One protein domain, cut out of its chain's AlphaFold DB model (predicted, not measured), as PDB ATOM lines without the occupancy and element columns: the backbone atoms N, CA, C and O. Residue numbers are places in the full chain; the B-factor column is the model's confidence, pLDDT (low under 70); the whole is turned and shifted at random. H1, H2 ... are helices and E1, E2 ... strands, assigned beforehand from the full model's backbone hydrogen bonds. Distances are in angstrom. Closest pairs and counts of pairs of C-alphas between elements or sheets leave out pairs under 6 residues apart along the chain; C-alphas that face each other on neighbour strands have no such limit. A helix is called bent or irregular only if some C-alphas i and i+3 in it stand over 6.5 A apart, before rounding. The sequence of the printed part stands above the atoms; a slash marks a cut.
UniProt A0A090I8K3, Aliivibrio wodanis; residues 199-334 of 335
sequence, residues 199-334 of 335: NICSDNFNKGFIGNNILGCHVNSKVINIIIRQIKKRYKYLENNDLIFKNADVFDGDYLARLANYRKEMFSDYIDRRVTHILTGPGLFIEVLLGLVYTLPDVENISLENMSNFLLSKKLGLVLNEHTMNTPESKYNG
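What this domain is: This is residues 199 to 334 of the 335 residues of a protein of Aliivibrio wodanis (UniProt A0A090I8K3). A long helix, H1, is crossed on one side by H4, H3 and H2 in turn from its first residues toward its last, while the small bent hairpin E1-E2 lies beside residues 282 to 286 of H4. H5 packs across H4 farther along, and residues 327 to 334, with H6, stick out. The printed part has 136 residues with two named strands and then six named helices along the chain; of the 71 residues in named elements helices hold 59 and strands 12, a class of mostly helix, and E1 and E2 are antiparallel. The whole is only just compact, close to loose, with radius of gyration 16.6 A and spans of 45 by 44 by 31 A.

Where its parts are: E1 is residues 199 to 202, from C-alpha 199 at (126.685, 123.901, 128.557), and E2 210 to 217. H1 is 222 to 240, 26.7 A; H2 255 to 262, 14.4 A, only just irregular, with C-alphas 258 and 261 7.0 A apart; H3 274 to 279; H4 282 to 293, 16.8 A; H5 304 to 311; H6 328 to 333, ending at C-alpha 333 (120.748, 119.469, 106.476).

How they stand to each other: The hairpin E1 and E2 has N 199 and O 216 within hydrogen-bond range at 2.8 A; E2 bends by 88 degrees at residue 213. The closest C-alphas of E2 and H4, Asn 212 and Pro 282, are 5.6 A apart. H1 touches H4 with residues 223 to 230 alone, closest C-alphas Ile 227 and Val 288 at 6.5 A, a steep tilt of 62 degrees. H2 and H3 touch, closest C-alphas Leu 259 and Val 275 at 5.5 A. Every O i to N i+4 pair is within hydrogen-bond range in H1, H3, H4, H5 and H6; H2 has 0 of 4, and 3 of 5 O i to N i+3 pairs.

The domain as a whole: The printed part has no cut. Links H1 to H2, H2 to H3 and H5 to H6 are long. The pLDDT is under 70 in 17 residues, among them 268 to 273 and 331 to 334.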
ATOM      1  N   ASN A 199     127.668 122.999 129.106       91.88
ATOM      2  CA  ASN A 199     126.685 123.901 128.557       91.88
ATOM      3  C   ASN A 199     126.216 123.326 127.220       91.88
ATOM      4  O   ASN A 199     127.050 122.987 126.383       91.88
ATOM      5  N   ILE A 200     124.911 123.176 127.035       90.81
ATOM      6  CA  ILE A 200     124.318 122.515 125.871       90.81
ATOM      7  C   ILE A 200     123.362 123.477 125.173       90.81
ATOM      8  O   ILE A 200     122.686 124.280 125.816       90.81
ATOM      9  N   CYS A 201     123.323 123.391 123.851       89.06
ATOM     10  CA  CYS A 201     122.378 124.109 123.017       89.06
ATOM     11  C   CYS A 201     120.921 123.785 123.389       89.06
ATOM     12  O   CYS A 201     120.556 122.612 123.525       89.06
ATOM     13  N   SER A 202     120.079 124.814 123.495       86.19
ATOM     14  CA  SER A 202     118.623 124.658 123.502       86.19
ATOM     15  C   SER A 202     117.960 125.677 122.585       86.19
ATOM     16  O   SER A 202     118.533 126.722 122.283       86.19
ATOM     17  N   ASP A 203     116.728 125.393 122.178       81.50
ATOM     18  CA  ASP A 203     115.947 126.320 121.374       81.50
ATOM     19  C   ASP A 203     115.112 127.246 122.269       81.50
ATOM     20  O   ASP A 203     114.404 126.810 123.181       81.50
ATOM     21  N   ASN A 204     115.149 128.545 121.971       71.31
ATOM     22  CA  ASN A 204     114.291 129.534 122.615       71.31
ATOM     23  C   ASN A 204     112.800 129.324 122.288       71.31
ATOM     24  O   ASN A 204     111.947 129.782 123.055       71.31
ATOM     25  N   PHE A 205     112.478 128.664 121.172       74.38
ATOM     26  CA  PHE A 205     111.102 128.465 120.709       74.38
ATOM     27  C   PHE A 205     110.553 127.071 121.032       74.38
ATOM     28  O   PHE A 205     109.394 126.956 121.440       74.38
ATOM     29  N   ASN A 206     111.377 126.029 120.916       73.69
ATOM     30  CA  ASN A 206     110.983 124.650 121.191       73.69
ATOM     31  C   ASN A 206     111.380 124.214 122.607       73.69
ATOM     32  O   ASN A 206     112.490 123.747 122.864       73.69
ATOM     33  N   LYS A 207     110.433 124.326 123.550       71.75
ATOM     34  CA  LYS A 207     110.620 123.814 124.917       71.75
ATOM     35  C   LYS A 207     110.965 122.324 124.887       71.75
ATOM     36  O   LYS A 207     110.265 121.542 124.254       71.75
ATOM     37  N   GLY A 208     112.007 121.940 125.618       70.69
ATOM     38  CA  GLY A 208     112.474 120.555 125.666       70.69
ATOM     39  C   GLY A 208     113.485 120.194 124.575       70.69
ATOM     40  O   GLY A 208     114.067 119.115 124.651       70.69
ATOM     41  N   PHE A 209     113.731 121.074 123.597       80.88
ATOM     42  CA  PHE A 209     114.762 120.846 122.591       80.88
ATOM     43  C   PHE A 209     116.155 120.933 123.211       80.88
ATOM     44  O   PHE A 209     116.487 121.899 123.903       80.88
ATOM     45  N   ILE A 210     116.976 119.932 122.910       83.62
ATOM     46  CA  ILE A 210     118.396 119.899 123.237       83.62
ATOM     47  C   ILE A 210     119.140 119.492 121.976       83.62
ATOM     48  O   ILE A 210     118.869 118.436 121.405       83.62
ATOM     49  N   GLY A 211     120.098 120.323 121.585       86.44
ATOM     50  CA  GLY A 211     121.008 120.052 120.482       86.44
ATOM     51  C   GLY A 211     122.425 119.848 120.995       86.44
ATOM     52  O   GLY A 211     122.817 120.391 122.024       86.44
ATOM     53  N   ASN A 212     123.235 119.099 120.259       89.12
ATOM     54  CA  ASN A 212     124.682 119.053 120.475       89.12
ATOM     55  C   ASN A 212     125.437 119.911 119.444       89.12
ATOM     56  O   ASN A 212     126.654 119.772 119.308       89.12
ATOM     57  N   ASN A 213     124.710 120.801 118.757       89.94
ATOM     58  CA  ASN A 213     125.230 121.752 117.778       89.94
ATOM     59  C   ASN A 213     126.104 122.819 118.432       89.94
ATOM     60  O   ASN A 213     127.081 123.259 117.842       89.94
ATOM     61  N   ILE A 214     125.785 123.202 119.671       92.31
ATOM     62  CA  ILE A 214     126.659 124.029 120.503       92.31
ATOM     63  C   ILE A 214     126.890 123.322 121.823       92.31
ATOM     64  O   ILE A 214     125.943 122.937 122.512       92.31
ATOM     65  N   LEU A 215     128.160 123.191 122.188       94.31
ATOM     66  CA  LEU A 215     128.580 122.612 123.454       94.31
ATOM     67  C   LEU A 215     129.678 123.474 124.064       94.31
ATOM     68  O   LEU A 215     130.679 123.750 123.415       94.31
ATOM     69  N   GLY A 216     129.522 123.857 125.325       93.81
ATOM     70  CA  GLY A 216     130.538 124.573 126.088       93.81
ATOM     71  C   GLY A 216     131.020 123.741 127.268       93.81
ATOM     72  O   GLY A 216     130.213 123.166 127.998       93.81
ATOM     73  N   CYS A 217     132.326 123.683 127.513       94.94
ATOM     74  CA  CYS A 217     132.837 123.074 128.739       94.94
ATOM     75  C   CYS A 217     134.211 123.611 129.139       94.94
ATOM     76  O   CYS A 217     134.947 124.197 128.348       94.94
ATOM     77  N   HIS A 218     134.579 123.372 130.393       94.50
ATOM     78  CA  HIS A 218     135.969 123.491 130.808       94.50
ATOM     79  C   HIS A 218     136.751 122.240 130.384       94.50
ATOM     80  O   HIS A 218     136.197 121.136 130.369       94.50
ATOM     81  N   VAL A 219     138.053 122.398 130.129       93.75
ATOM     82  CA  VAL A 219     138.966 121.267 129.919       93.75
ATOM     83  C   VAL A 219     138.825 120.242 131.050       93.75
ATOM     84  O   VAL A 219     138.696 120.615 132.223       93.75
ATOM     85  N   ASN A 220     138.836 118.952 130.705       89.12
ATOM     86  CA  ASN A 220     138.622 117.834 131.630       89.12
ATOM     87  C   ASN A 220     137.257 117.820 132.355       89.12
ATOM     88  O   ASN A 220     137.149 117.241 133.443       89.12
ATOM     89  N   SER A 221     136.204 118.407 131.770       94.94
ATOM     90  CA  SER A 221     134.849 118.353 132.338       94.94
ATOM     91  C   SER A 221     134.417 116.923 132.698       94.94
ATOM     92  O   SER A 221     134.534 115.978 131.908       94.94
ATOM     93  N   LYS A 222     133.885 116.756 133.917       94.75
ATOM     94  CA  LYS A 222     133.426 115.453 134.420       94.75
ATOM     95  C   LYS A 222     132.263 114.917 133.593       94.75
ATOM     96  O   LYS A 222     132.269 113.731 133.272       94.75
ATOM     97  N   VAL A 223     131.302 115.771 133.230       94.88
ATOM     98  CA  VAL A 223     130.151 115.365 132.409       94.88
ATOM     99  C   VAL A 223     130.601 114.893 131.028       94.88
ATOM    100  O   VAL A 223     130.200 113.805 130.625       94.88
ATOM    101  N   ILE A 224     131.504 115.613 130.352       96.44
ATOM    102  CA  ILE A 224     132.065 115.177 129.057       96.44
ATOM    103  C   ILE A 224     132.706 113.789 129.178       96.44
ATOM    104  O   ILE A 224     132.415 112.888 128.390       96.44
ATOM    105  N   ASN A 225     133.512 113.568 130.217       95.69
ATOM    106  CA  ASN A 225     134.139 112.270 130.465       95.69
ATOM    107  C   ASN A 225     133.117 111.154 130.753       95.69
ATOM    108  O   ASN A 225     133.344 109.994 130.397       95.69
ATOM    109  N   ILE A 226     131.991 111.475 131.395       97.38
ATOM    110  CA  ILE A 226     130.892 110.528 131.609       97.38
ATOM    111  C   ILE A 226     130.193 110.211 130.286       97.38
ATOM    112  O   ILE A 226     129.976 109.030 130.021       97.38
ATOM    113  N   ILE A 227     129.907 111.211 129.447       97.69
ATOM    114  CA  ILE A 227     129.311 111.019 128.115       97.69
ATOM    115  C   ILE A 227     130.203 110.098 127.277       97.69
ATOM    116  O   ILE A 227     129.743 109.046 126.839       97.69
ATOM    117  N   ILE A 228     131.501 110.401 127.162       97.38
ATOM    118  CA  ILE A 228     132.468 109.557 126.438       97.38
ATOM    119  C   ILE A 228     132.478 108.125 127.000       97.38
ATOM    120  O   ILE A 228     132.490 107.152 126.246       97.38
ATOM    121  N   ARG A 229     132.422 107.955 128.328       97.56
ATOM    122  CA  ARG A 229     132.338 106.622 128.948       97.56
ATOM    123  C   ARG A 229     131.052 105.886 128.569       97.56
ATOM    124  O   ARG A 229     131.100 104.673 128.372       97.56
ATOM    125  N   GLN A 230     129.919 106.578 128.487       97.88
ATOM    126  CA  GLN A 230     128.655 105.970 128.068       97.88
ATOM    127  C   GLN A 230     128.673 105.577 126.591       97.88
ATOM    128  O   GLN A 230     128.250 104.468 126.278       97.88
ATOM    129  N   ILE A 231     129.260 106.398 125.716       98.19
ATOM    130  CA  ILE A 231     129.518 106.033 124.313       98.19
ATOM    131  C   ILE A 231     130.308 104.722 124.255       98.19
ATOM    132  O   ILE A 231     129.872 103.754 123.632       98.19
ATOM    133  N   LYS A 232     131.428 104.638 124.987       98.25
ATOM    134  CA  LYS A 232     132.253 103.419 125.050       98.25
ATOM    135  C   LYS A 232     131.463 102.195 125.513       98.25
ATOM    136  O   LYS A 232     131.625 101.116 124.951       98.25
ATOM    137  N   LYS A 233     130.604 102.345 126.527       97.75
ATOM    138  CA  LYS A 233     129.733 101.257 127.005       97.75
ATOM    139  C   LYS A 233     128.734 100.808 125.937       97.75
ATOM    140  O   LYS A 233     128.537  99.608 125.776       97.75
ATOM    141  N   ARG A 234     128.134 101.746 125.200       97.38
ATOM    142  CA  ARG A 234     127.146 101.453 124.148       97.38
ATOM    143  C   ARG A 234     127.782 100.761 122.946       97.38
ATOM    144  O   ARG A 234     127.248  99.757 122.495       97.38
ATOM    145  N   TYR A 235     128.961 101.192 122.497       98.00
ATOM    146  CA  TYR A 235     129.686 100.447 121.461       98.00
ATOM    147  C   TYR A 235     130.132  99.062 121.933       98.00
ATOM    148  O   TYR A 235     129.990  98.109 121.180       98.00
ATOM    149  N   LYS A 236     130.588  98.906 123.182       97.00
ATOM    150  CA  LYS A 236     130.884  97.571 123.737       97.00
ATOM    151  C   LYS A 236     129.658  96.668 123.748       97.00
ATOM    152  O   LYS A 236     129.771  95.489 123.445       97.00
ATOM    153  N   TYR A 237     128.489  97.216 124.071       95.25
ATOM    154  CA  TYR A 237     127.234  96.482 123.965       95.25
ATOM    155  C   TYR A 237     126.959  96.038 122.521       95.25
ATOM    156  O   TYR A 237     126.638  94.873 122.300       95.25
ATOM    157  N   LEU A 238     127.136  96.932 121.541       95.12
ATOM    158  CA  LEU A 238     126.996  96.591 120.123       95.12
ATOM    159  C   LEU A 238     127.976  95.487 119.696       95.12
ATOM    160  O   LEU A 238     127.589  94.570 118.980       95.12
ATOM    161  N   GLU A 239     129.231  95.556 120.143       95.56
ATOM    162  CA  GLU A 239     130.259  94.548 119.861       95.56
ATOM    163  C   GLU A 239     129.911  93.191 120.478       95.56
ATOM    164  O   GLU A 239     129.928  92.181 119.781       95.56
ATOM    165  N   ASN A 240     129.542  93.168 121.759       93.31
ATOM    166  CA  ASN A 240     129.235  91.938 122.494       93.31
ATOM    167  C   ASN A 240     128.003  91.199 121.953       93.31
ATOM    168  O   ASN A 240     127.864  90.002 122.191       93.31
ATOM    169  N   ASN A 241     127.116  91.905 121.250       91.44
ATOM    170  CA  ASN A 241     125.904  91.349 120.651       91.44
ATOM    171  C   ASN A 241     126.003  91.219 119.119       91.44
ATOM    172  O   ASN A 241     124.985  91.064 118.452       91.44
ATOM    173  N   ASP A 242     127.210  91.308 118.540       91.38
ATOM    174  CA  ASP A 242     127.461  91.207 117.092       91.38
ATOM    175  C   ASP A 242     126.722  92.248 116.216       91.38
ATOM    176  O   ASP A 242     126.678  92.130 114.987       91.38
ATOM    177  N   LEU A 243     126.207  93.328 116.808       91.94
ATOM    178  CA  LEU A 243     125.405  94.352 116.128       91.94
ATOM    179  C   LEU A 243     126.237  95.292 115.243       91.94
ATOM    180  O   LEU A 243     125.685  96.020 114.422       91.94
ATOM    181  N   ILE A 244     127.569  95.290 115.382       94.75
ATOM    182  CA  ILE A 244     128.471  96.085 114.529       94.75
ATOM    183  C   ILE A 244     128.578  95.502 113.117       94.75
ATOM    184  O   ILE A 244     128.611  96.249 112.140       94.75
ATOM    185  N   PHE A 245     128.642  94.176 112.991       92.62
ATOM    186  CA  PHE A 245     128.900  93.509 111.709       92.62
ATOM    187  C   PHE A 245     127.716  92.680 111.214       92.62
ATOM    188  O   PHE A 245     127.684  92.318 110.038       92.62
ATOM    189  N   LYS A 246     126.737  92.381 112.067       87.50
ATOM    190  CA  LYS A 246     125.553  91.606 111.699       87.50
ATOM    191  C   LYS A 246     124.284  92.397 111.975       87.50
ATOM    192  O   LYS A 246     124.260  93.337 112.764       87.50
ATOM    193  N   ASN A 247     123.223  91.973 111.305       76.06
ATOM    194  CA  ASN A 247     121.870  92.355 111.651       76.06
ATOM    195  C   ASN A 247     121.293  91.266 112.564       76.06
ATOM    196  O   ASN A 247     120.712  90.308 112.065       76.06
ATOM    197  N   ALA A 248     121.565  91.356 113.866       71.31
ATOM    198  CA  ALA A 248     121.073  90.388 114.842       71.31
ATOM    199  C   ALA A 248     119.783  90.892 115.496       71.31
ATOM    200  O   ALA A 248     119.661  92.080 115.800       71.31
ATOM    201  N   ASP A 249     118.843  89.980 115.732       68.19
ATOM    202  CA  ASP A 249     117.687  90.257 116.575       68.19
ATOM    203  C   ASP A 249     118.143  90.275 118.037       68.19
ATOM    204  O   ASP A 249     118.855  89.380 118.497       68.19
ATOM    205  N   VAL A 250     117.770  91.326 118.763       67.94
ATOM    206  CA  VAL A 250     118.095  91.472 120.184       67.94
ATOM    207  C   VAL A 250     116.880  91.076 121.011       67.94
ATOM    208  O   VAL A 250     115.749  91.361 120.631       67.94
ATOM    209  N   PHE A 251     117.124  90.419 122.146       59.34
ATOM    210  CA  PHE A 251     116.084  90.018 123.090       59.34
ATOM    211  C   PHE A 251     115.301  91.219 123.640       59.34
ATOM    212  O   PHE A 251     115.888  92.202 124.105       59.34
ATOM    213  N   ASP A 252     113.974  91.091 123.655       63.69
ATOM    214  CA  ASP A 252     113.069  92.029 124.317       63.69
ATOM    215  C   ASP A 252     113.357  92.073 125.829       63.69
ATOM    216  O   ASP A 252     113.320  91.049 126.513       63.69
ATOM    217  N   GLY A 253     113.651  93.269 126.358       69.25
ATOM    218  CA  GLY A 253     113.811  93.522 127.799       69.25
ATOM    219  C   GLY A 253     115.083  94.268 128.220       69.25
ATOM    220  O   GLY A 253     115.102  94.833 129.313       69.25
ATOM    221  N   ASP A 254     116.124  94.335 127.379       83.06
ATOM    222  CA  ASP A 254     117.311  95.162 127.653       83.06
ATOM    223  C   ASP A 254     117.083  96.610 127.190       83.06
ATOM    224  O   ASP A 254     116.724  96.868 126.041       83.06
ATOM    225  N   TYR A 255     117.348  97.584 128.064       86.12
ATOM    226  CA  TYR A 255     117.298  99.004 127.716       86.12
ATOM    227  C   TYR A 255     118.188  99.359 126.516       86.12
ATOM    228  O   TYR A 255     117.832 100.236 125.729       86.12
ATOM    229  N   LEU A 256     119.342  98.703 126.355       90.75
ATOM    230  CA  LEU A 256     120.244  98.929 125.223       90.75
ATOM    231  C   LEU A 256     119.813  98.191 123.946       90.75
ATOM    232  O   LEU A 256     120.373  98.476 122.885       90.75
ATOM    233  N   ALA A 257     118.776  97.343 123.985       89.50
ATOM    234  CA  ALA A 257     118.234  96.675 122.796       89.50
ATOM    235  C   ALA A 257     117.726  97.660 121.733       89.50
ATOM    236  O   ALA A 257     117.781  97.372 120.543       89.50
ATOM    237  N   ARG A 258     117.354  98.882 122.121       87.81
ATOM    238  CA  ARG A 258     117.040  99.982 121.190       87.81
ATOM    239  C   ARG A 258     118.196 100.384 120.255       87.81
ATOM    240  O   ARG A 258     117.971 101.111 119.293       87.81
ATOM    241  N   LEU A 259     119.426  99.936 120.523       91.12
ATOM    242  CA  LEU A 259     120.575 100.103 119.629       91.12
ATOM    243  C   LEU A 259     120.650  99.013 118.540       91.12
ATOM    244  O   LEU A 259     121.499  99.110 117.657       91.12
ATOM    245  N   ALA A 260     119.778  97.996 118.564       88.75
ATOM    246  CA  ALA A 260     119.781  96.869 117.621       88.75
ATOM    247  C   ALA A 260     119.730  97.309 116.151       88.75
ATOM    248  O   ALA A 260     120.352  96.701 115.282       88.75
ATOM    249  N   ASN A 261     119.052  98.424 115.872       88.06
ATOM    250  CA  ASN A 261     118.910  98.966 114.523       88.06
ATOM    251  C   ASN A 261     120.146  99.727 114.017       88.06
ATOM    252  O   ASN A 261     120.081 100.364 112.966       88.06
ATOM    253  N   TYR A 262     121.285  99.634 114.708       91.75
ATOM    254  CA  TYR A 262     122.543 100.298 114.359       91.75
ATOM    255  C   TYR A 262     122.892 100.217 112.867       91.75
ATOM    256  O   TYR A 262     123.145 101.242 112.223       91.75
ATOM    257  N   ARG A 263     122.842  99.015 112.275       89.31
ATOM    258  CA  ARG A 263     123.130  98.818 110.842       89.31
ATOM    259  C   ARG A 263     121.992  99.246 109.925       89.31
ATOM    260  O   ARG A 263     122.265  99.679 108.811       89.31
ATOM    261  N   LYS A 264     120.740  99.140 110.374       85.38
ATOM    262  CA  LYS A 264     119.554  99.461 109.565       85.38
ATOM    263  C   LYS A 264     119.307 100.957 109.439       85.38
ATOM    264  O   LYS A 264     118.778 101.373 108.416       85.38
ATOM    265  N   GLU A 265     119.727 101.750 110.425       85.06
ATOM    266  CA  GLU A 265     119.500 103.200 110.463       85.06
ATOM    267  C   GLU A 265     119.927 103.914 109.162       85.06
ATOM    268  O   GLU A 265     119.262 104.851 108.731       85.06
ATOM    269  N   MET A 266     120.986 103.440 108.498       77.69
ATOM    270  CA  MET A 266     121.497 104.020 107.246       77.69
ATOM    271  C   MET A 266     120.717 103.602 105.995       77.69
ATOM    272  O   MET A 266     120.861 104.213 104.941       77.69
ATOM    273  N   PHE A 267     119.918 102.540 106.085       77.50
ATOM    274  CA  PHE A 267     119.203 101.953 104.951       77.50
ATOM    275  C   PHE A 267     117.683 102.110 105.047       77.50
ATOM    276  O   PHE A 267     116.994 101.774 104.086       77.50
ATOM    277  N   SER A 268     117.157 102.562 106.189       68.19
ATOM    278  CA  SER A 268     115.729 102.777 106.397       68.19
ATOM    279  C   SER A 268     115.338 104.219 106.094       68.19
ATOM    280  O   SER A 268     115.917 105.147 106.669       68.19
ATOM    281  N   ASP A 269     114.316 104.404 105.262       60.28
ATOM    282  CA  ASP A 269     113.951 105.740 104.803       60.28
ATOM    283  C   ASP A 269     113.279 106.612 105.871       60.28
ATOM    284  O   ASP A 269     113.460 107.819 105.780       60.28
ATOM    285  N   TYR A 270     112.566 106.096 106.892       52.06
ATOM    286  CA  TYR A 270     111.697 107.024 107.646       52.06
ATOM    287  C   TYR A 270     111.361 106.829 109.139       52.06
ATOM    288  O   TYR A 270     110.630 107.669 109.645       52.06
ATOM    289  N   ILE A 271     111.821 105.823 109.904       47.72
ATOM    290  CA  ILE A 271     111.281 105.651 111.289       47.72
ATOM    291  C   ILE A 271     112.313 105.287 112.381       47.72
ATOM    292  O   ILE A 271     112.078 105.571 113.556       47.72
ATOM    293  N   ASP A 272     113.491 104.757 112.037       51.94
ATOM    294  CA  ASP A 272     114.435 104.218 113.037       51.94
ATOM    295  C   ASP A 272     115.777 104.958 113.146       51.94
ATOM    296  O   ASP A 272     116.746 104.425 113.688       51.94
ATOM    297  N   ARG A 273     115.829 106.230 112.714       59.53
ATOM    298  CA  ARG A 273     117.010 107.113 112.857       59.53
ATOM    299  C   ARG A 273     117.281 107.612 114.280       59.53
ATOM    300  O   ARG A 273     117.766 108.719 114.499       59.53
ATOM    301  N   ARG A 274     116.924 106.802 115.273       76.81
ATOM    302  CA  ARG A 274     117.099 107.134 116.686       76.81
ATOM    303  C   ARG A 274     118.390 106.582 117.259       76.81
ATOM    304  O   ARG A 274     118.774 107.049 118.323       76.81
ATOM    305  N   VAL A 275     119.063 105.644 116.585       90.25
ATOM    306  CA  VAL A 275     120.290 105.028 117.095       90.25
ATOM    307  C   VAL A 275     121.382 106.073 117.230       90.25
ATOM    308  O   VAL A 275     121.921 106.177 118.320       90.25
ATOM    309  N   THR A 276     121.660 106.893 116.211       92.31
ATOM    310  CA  THR A 276     122.652 107.985 116.338       92.31
ATOM    311  C   THR A 276     122.301 108.916 117.493       92.31
ATOM    312  O   THR A 276     123.134 109.160 118.367       92.31
ATOM    313  N   HIS A 277     121.038 109.347 117.561       91.31
ATOM    314  CA  HIS A 277     120.548 110.260 118.593       91.31
ATOM    315  C   HIS A 277     120.810 109.746 120.018       91.31
ATOM    316  O   HIS A 277     121.156 110.529 120.899       91.31
ATOM    317  N   ILE A 278     120.688 108.438 120.253       93.19
ATOM    318  CA  ILE A 278     120.977 107.826 121.555       93.19
ATOM    319  C   ILE A 278     122.363 107.172 121.627       93.19
ATOM    320  O   ILE A 278     122.737 106.697 122.684       93.19
ATOM    321  N   LEU A 279     123.145 107.064 120.562       95.75
ATOM    322  CA  LEU A 279     124.469 106.436 120.616       95.75
ATOM    323  C   LEU A 279     125.541 107.489 120.873       95.75
ATOM    324  O   LEU A 279     126.359 107.307 121.773       95.75
ATOM    325  N   THR A 280     125.489 108.586 120.120       95.75
ATOM    326  CA  THR A 280     126.461 109.688 120.160       95.75
ATOM    327  C   THR A 280     125.811 111.072 120.238       95.75
ATOM    328  O   THR A 280     126.471 112.012 120.673       95.75
ATOM    329  N   GLY A 281     124.531 111.187 119.871       93.31
ATOM    330  CA  GLY A 281     123.806 112.451 119.749       93.31
ATOM    331  C   GLY A 281     123.093 112.940 121.025       93.31
ATOM    332  O   GLY A 281     123.345 112.443 122.128       93.31
ATOM    333  N   PRO A 282     122.170 113.915 120.892       90.31
ATOM    334  CA  PRO A 282     121.558 114.628 122.022       90.31
ATOM    335  C   PRO A 282     120.808 113.755 123.037       90.31
ATOM    336  O   PRO A 282     120.830 114.038 124.238       90.31
ATOM    337  N   GLY A 283     120.199 112.652 122.600       90.88
ATOM    338  CA  GLY A 283     119.502 111.716 123.483       90.88
ATOM    339  C   GLY A 283     120.415 111.107 124.541       90.88
ATOM    340  O   GLY A 283     120.020 110.979 125.699       90.88
ATOM    341  N   LEU A 284     121.669 110.807 124.189       94.19
ATOM    342  CA  LEU A 284     122.659 110.364 125.171       94.19
ATOM    343  C   LEU A 284     122.968 111.460 126.205       94.19
ATOM    344  O   LEU A 284     123.146 111.158 127.386       94.19
ATOM    345  N   PHE A 285     123.059 112.721 125.778       93.00
ATOM    346  CA  PHE A 285     123.427 113.833 126.656       93.00
ATOM    347  C   PHE A 285     122.344 114.048 127.712       93.00
ATOM    348  O   PHE A 285     122.652 114.118 128.902       93.00
ATOM    349  N   ILE A 286     121.080 114.059 127.280       89.31
ATOM    350  CA  ILE A 286     119.913 114.114 128.165       89.31
ATOM    351  C   ILE A 286     119.950 112.978 129.184       89.31
ATOM    352  O   ILE A 286     119.823 113.219 130.381       89.31
ATOM    353  N   GLU A 287     120.160 111.745 128.727       90.69
ATOM    354  CA  GLU A 287     120.187 110.572 129.604       90.69
ATOM    355  C   GLU A 287     121.305 110.644 130.642       90.69
ATOM    356  O   GLU A 287     121.096 110.277 131.798       90.69
ATOM    357  N   VAL A 288     122.483 111.142 130.258       93.12
ATOM    358  CA  VAL A 288     123.586 111.358 131.199       93.12
ATOM    359  C   VAL A 288     123.230 112.428 132.224       93.12
ATOM    360  O   VAL A 288     123.449 112.208 133.413       93.12
ATOM    361  N   LEU A 289     122.687 113.567 131.792       90.62
ATOM    362  CA  LEU A 289     122.325 114.653 132.703       90.62
ATOM    363  C   LEU A 289     121.226 114.231 133.679       90.62
ATOM    364  O   LEU A 289     121.375 114.428 134.881       90.62
ATOM    365  N   LEU A 290     120.166 113.592 133.186       89.00
ATOM    366  CA  LEU A 290     119.097 113.057 134.027       89.00
ATOM    367  C   LEU A 290     119.627 111.994 134.984       89.00
ATOM    368  O   LEU A 290     119.352 112.061 136.178       89.00
ATOM    369  N   GLY A 291     120.439 111.058 134.484       89.50
ATOM    370  CA  GLY A 291     121.073 110.035 135.310       89.50
ATOM    371  C   GLY A 291     121.915 110.637 136.432       89.50
ATOM    372  O   GLY A 291     121.900 110.111 137.537       89.50
ATOM    373  N   LEU A 292     122.598 111.760 136.191       89.12
ATOM    374  CA  LEU A 292     123.321 112.479 137.240       89.12
ATOM    375  C   LEU A 292     122.386 113.131 138.256       89.12
ATOM    376  O   LEU A 292     122.629 113.015 139.456       89.12
ATOM    377  N   VAL A 293     121.315 113.785 137.809       86.75
ATOM    378  CA  VAL A 293     120.375 114.433 138.731       86.75
ATOM    379  C   VAL A 293     119.662 113.418 139.622       86.75
ATOM    380  O   VAL A 293     119.558 113.642 140.823       86.75
ATOM    381  N   TYR A 294     119.273 112.262 139.085       86.12
ATOM    382  CA  TYR A 294     118.672 111.186 139.876       86.12
ATOM    383  C   TYR A 294     119.647 110.506 140.857       86.12
ATOM    384  O   TYR A 294     119.213 109.669 141.642       86.12
ATOM    385  N   THR A 295     120.943 110.861 140.868       85.00
ATOM    386  CA  THR A 295     121.856 110.443 141.958       85.00
ATOM    387  C   THR A 295     121.810 111.367 143.174       85.00
ATOM    388  O   THR A 295     122.402 111.034 144.201       85.00
ATOM    389  N   LEU A 296     121.140 112.520 143.078       82.69
ATOM    390  CA  LEU A 296     121.007 113.443 144.198       82.69
ATOM    391  C   LEU A 296     119.934 112.938 145.177       82.69
ATOM    392  O   LEU A 296     118.833 112.592 144.736       82.69
ATOM    393  N   PRO A 297     120.217 112.930 146.494       67.19
ATOM    394  CA  PRO A 297     119.180 112.703 147.493       67.19
ATOM    395  C   PRO A 297     118.098 113.783 147.332       67.19
ATOM    396  O   PRO A 297     118.413 114.920 146.990       67.19
ATOM    397  N   ASP A 298     116.831 113.416 147.534       74.81
ATOM    398  CA  ASP A 298     115.630 114.277 147.452       74.81
ATOM    399  C   ASP A 298     114.989 114.468 146.061       74.81
ATOM    400  O   ASP A 298     114.017 115.212 145.920       74.81
ATOM    401  N   VAL A 299     115.461 113.764 145.028       77.06
ATOM    402  CA  VAL A 299     114.933 113.905 143.653       77.06
ATOM    403  C   VAL A 299     113.941 112.800 143.244       77.06
ATOM    404  O   VAL A 299     113.248 112.919 142.233       77.06
ATOM    405  N   GLU A 300     113.800 111.749 144.053       69.06
ATOM    406  CA  GLU A 300     113.079 110.509 143.707       69.06
ATOM    407  C   GLU A 300     111.599 110.704 143.326       69.06
ATOM    408  O   GLU A 300     111.052 109.911 142.563       69.06
ATOM    409  N   ASN A 301     110.959 111.785 143.787       77.00
ATOM    410  CA  ASN A 301     109.541 112.068 143.536       77.00
ATOM    411  C   ASN A 301     109.286 113.105 142.425       77.00
ATOM    412  O   ASN A 301     108.141 113.512 142.214       77.00
ATOM    413  N   ILE A 302     110.325 113.568 141.720       82.19
ATOM    414  CA  ILE A 302     110.166 114.544 140.635       82.19
ATOM    415  C   ILE A 302     109.970 113.810 139.305       82.19
ATOM    416  O   ILE A 302     110.795 112.988 138.897       82.19
ATOM    417  N   SER A 303     108.884 114.142 138.598       84.12
ATOM    418  CA  SER A 303     108.614 113.585 137.271       84.12
ATOM    419  C   SER A 303     109.740 113.906 136.282       84.12
ATOM    420  O   SER A 303     110.365 114.967 136.342       84.12
ATOM    421  N   LEU A 304     109.956 113.000 135.327       79.44
ATOM    422  CA  LEU A 304     110.960 113.155 134.271       79.44
ATOM    423  C   LEU A 304     110.798 114.472 133.500       79.44
ATOM    424  O   LEU A 304     111.780 115.137 133.178       79.44
ATOM    425  N   GLU A 305     109.552 114.862 133.231       80.50
ATOM    426  CA  GLU A 305     109.215 116.104 132.537       80.50
ATOM    427  C   GLU A 305     109.633 117.334 133.350       80.50
ATOM    428  O   GLU A 305     110.334 118.209 132.840       80.50
ATOM    429  N   ASN A 306     109.270 117.381 134.635       81.75
ATOM    430  CA  ASN A 306     109.638 118.492 135.511       81.75
ATOM    431  C   ASN A 306     111.153 118.585 135.674       81.75
ATOM    432  O   ASN A 306     111.704 119.687 135.672       81.75
ATOM    433  N   MET A 307     111.829 117.439 135.761       82.94
ATOM    434  CA  MET A 307     113.279 117.403 135.856       82.94
ATOM    435  C   MET A 307     113.958 117.882 134.573       82.94
ATOM    436  O   MET A 307     114.897 118.672 134.624       82.94
ATOM    437  N   SER A 308     113.453 117.455 133.416       79.50
ATOM    438  CA  SER A 308     113.966 117.892 132.115       79.50
ATOM    439  C   SER A 308     113.788 119.402 131.937       79.50
ATOM    440  O   SER A 308     114.732 120.097 131.568       79.50
ATOM    441  N   ASN A 309     112.619 119.938 132.300       78.88
ATOM    442  CA  ASN A 309     112.355 121.379 132.283       78.88
ATOM    443  C   ASN A 309     113.256 122.154 133.254       78.88
ATOM    444  O   ASN A 309     113.681 123.271 132.952       78.88
ATOM    445  N   PHE A 310     113.561 121.574 134.417       80.56
ATOM    446  CA  PHE A 310     114.477 122.172 135.382       80.56
ATOM    447  C   PHE A 310     115.911 122.224 134.845       80.56
ATOM    448  O   PHE A 310     116.509 123.303 134.852       80.56
ATOM    449  N   LEU A 311     116.418 121.103 134.314       80.50
ATOM    450  CA  LEU A 311     117.726 120.995 133.651       80.50
ATOM    451  C   LEU A 311     117.887 122.011 132.519       80.50
ATOM    452  O   LEU A 311     118.948 122.615 132.373       80.50
ATOM    453  N   LEU A 312     116.810 122.225 131.766       79.56
ATOM    454  CA  LEU A 312     116.760 123.155 130.645       79.56
ATOM    455  C   LEU A 312     116.478 124.607 131.037       79.56
ATOM    456  O   LEU A 312     116.413 125.497 130.188       79.56
ATOM    457  N   SER A 313     116.298 124.885 132.324       78.56
ATOM    458  CA  SER A 313     116.078 126.250 132.770       78.56
ATOM    459  C   SER A 313     117.382 127.048 132.724       78.56
ATOM    460  O   SER A 313     118.437 126.600 133.180       78.56
ATOM    461  N   LYS A 314     117.297 128.312 132.287       74.75
ATOM    462  CA  LYS A 314     118.434 129.251 132.332       74.75
ATOM    463  C   LYS A 314     119.028 129.418 133.740       74.75
ATOM    464  O   LYS A 314     120.180 129.809 133.875       74.75
ATOM    465  N   LYS A 315     118.263 129.096 134.795       75.69
ATOM    466  CA  LYS A 315     118.687 129.222 136.199       75.69
ATOM    467  C   LYS A 315     119.870 128.324 136.555       75.69
ATOM    468  O   LYS A 315     120.673 128.713 137.393       75.69
ATOM    469  N   LEU A 316     119.974 127.146 135.940       76.75
ATOM    470  CA  LEU A 316     121.082 126.223 136.199       76.75
ATOM    471  C   LEU A 316     122.356 126.583 135.430       76.75
ATOM    472  O   LEU A 316     123.417 126.042 135.730       76.75
ATOM    473  N   GLY A 317     122.255 127.462 134.428       78.75
ATOM    474  CA  GLY A 317     123.383 127.821 133.570       78.75
ATOM    475  C   GLY A 317     123.905 126.669 132.705       78.75
ATOM    476  O   GLY A 317     125.009 126.776 132.189       78.75
ATOM    477  N   LEU A 318     123.138 125.581 132.550       85.69
ATOM    478  CA  LEU A 318     123.472 124.424 131.704       85.69
ATOM    479  C   LEU A 318     123.132 124.637 130.228       85.69
ATOM    480  O   LEU A 318     123.520 123.841 129.381       85.69
ATOM    481  N   VAL A 319     122.373 125.682 129.924       87.19
ATOM    482  CA  VAL A 319     121.786 125.910 128.611       87.19
ATOM    483  C   VAL A 319     122.408 127.137 127.963       87.19
ATOM    484  O   VAL A 319     122.568 128.165 128.623       87.19
ATOM    485  N   LEU A 320     122.731 127.018 126.676       85.94
ATOM    486  CA  LEU A 320     123.179 128.110 125.814       85.94
ATOM    487  C   LEU A 320     122.077 128.455 124.842       85.94
ATOM    488  O   LEU A 320     121.650 127.581 124.094       85.94
ATOM    489  N   ASN A 321     121.674 129.723 124.836       84.69
ATOM    490  CA  ASN A 321     120.612 130.253 123.974       84.69
ATOM    491  C   ASN A 321     121.091 131.437 123.126       84.69
ATOM    492  O   ASN A 321     120.305 132.028 122.387       84.69
ATOM    493  N   GLU A 322     122.366 131.799 123.256       85.94
ATOM    494  CA  GLU A 322     123.026 132.927 122.604       85.94
ATOM    495  C   GLU A 322     123.478 132.554 121.183       85.94
ATOM    496  O   GLU A 322     124.623 132.765 120.788       85.94
ATOM    497  N   HIS A 323     122.561 131.992 120.401       88.50
ATOM    498  CA  HIS A 323     122.823 131.509 119.051       88.50
ATOM    499  C   HIS A 323     121.544 131.509 118.199       88.50
ATOM    500  O   HIS A 323     120.444 131.722 118.705       88.50
ATOM    501  N   THR A 324     121.698 131.245 116.903       88.19
ATOM    502  CA  THR A 324     120.611 131.075 115.935       88.19
ATOM    503  C   THR A 324     120.780 129.736 115.218       88.19
ATOM    504  O   THR A 324     121.719 129.562 114.441       88.19
ATOM    505  N   MET A 325     119.863 128.795 115.481       84.88
ATOM    506  CA  MET A 325     119.824 127.477 114.819       84.88
ATOM    507  C   MET A 325     118.968 127.469 113.556       84.88
ATOM    508  O   MET A 325     119.158 126.623 112.691       84.88
ATOM    509  N   ASN A 326     118.016 128.397 113.429       83.19
ATOM    510  CA  ASN A 326     117.136 128.482 112.264       83.19
ATOM    511  C   ASN A 326     117.831 129.227 111.121       83.19
ATOM    512  O   ASN A 326     117.521 130.386 110.826       83.19
ATOM    513  N   THR A 327     118.790 128.557 110.491       83.69
ATOM    514  CA  THR A 327     119.571 129.069 109.369       83.69
ATOM    515  C   THR A 327     119.093 128.438 108.058       83.69
ATOM    516  O   THR A 327     118.349 127.453 108.065       83.69
ATOM    517  N   PRO A 328     119.455 129.004 106.894       79.44
ATOM    518  CA  PRO A 328     119.192 128.351 105.616       79.44
ATOM    519  C   PRO A 328     119.808 126.952 105.553       79.44
ATOM    520  O   PRO A 328     119.121 126.011 105.176       79.44
ATOM    521  N   GLU A 329     121.060 126.814 105.990       76.94
ATOM    522  CA  GLU A 329     121.807 125.552 105.958       76.94
ATOM    523  C   GLU A 329     121.183 124.473 106.850       76.94
ATOM    524  O   GLU A 329     120.997 123.340 106.403       76.94
ATOM    525  N   SER A 330     120.755 124.811 108.072       73.81
ATOM    526  CA  SER A 330     120.149 123.820 108.973       73.81
ATOM    527  C   SER A 330     118.834 123.244 108.431       73.81
ATOM    528  O   SER A 330     118.502 122.085 108.683       73.81
ATOM    529  N   LYS A 331     118.103 124.002 107.600       62.69
ATOM    530  CA  LYS A 331     116.895 123.507 106.919       62.69
ATOM    531  C   LYS A 331     117.174 122.515 105.797       62.69
ATOM    532  O   LYS A 331     116.328 121.658 105.551       62.69
ATOM    533  N   TYR A 332     118.309 122.638 105.114       54.00
ATOM    534  CA  TYR A 332     118.710 121.686 104.076       54.00
ATOM    535  C   TYR A 332     119.356 120.430 104.672       54.00
ATOM    536  O   TYR A 332     119.199 119.348 104.109       54.00
ATOM    537  N   ASN A 333     120.014 120.560 105.829       49.09
ATOM    538  CA  ASN A 333     120.748 119.469 106.476       49.09
ATOM    539  C   ASN A 333     119.898 118.595 107.419       49.09
ATOM    540  O   ASN A 333     120.358 117.529 107.826       49.09
ATOM    541  N   GLY A 334     118.641 118.977 107.674       41.81
ATOM    542  CA  GLY A 334     117.644 118.154 108.360       41.81
ATOM    543  C   GLY A 334     117.699 118.263 109.884       41.81
ATOM    544  O   GLY A 334     118.549 117.650 110.526       41.81
TER     545      GLY A 334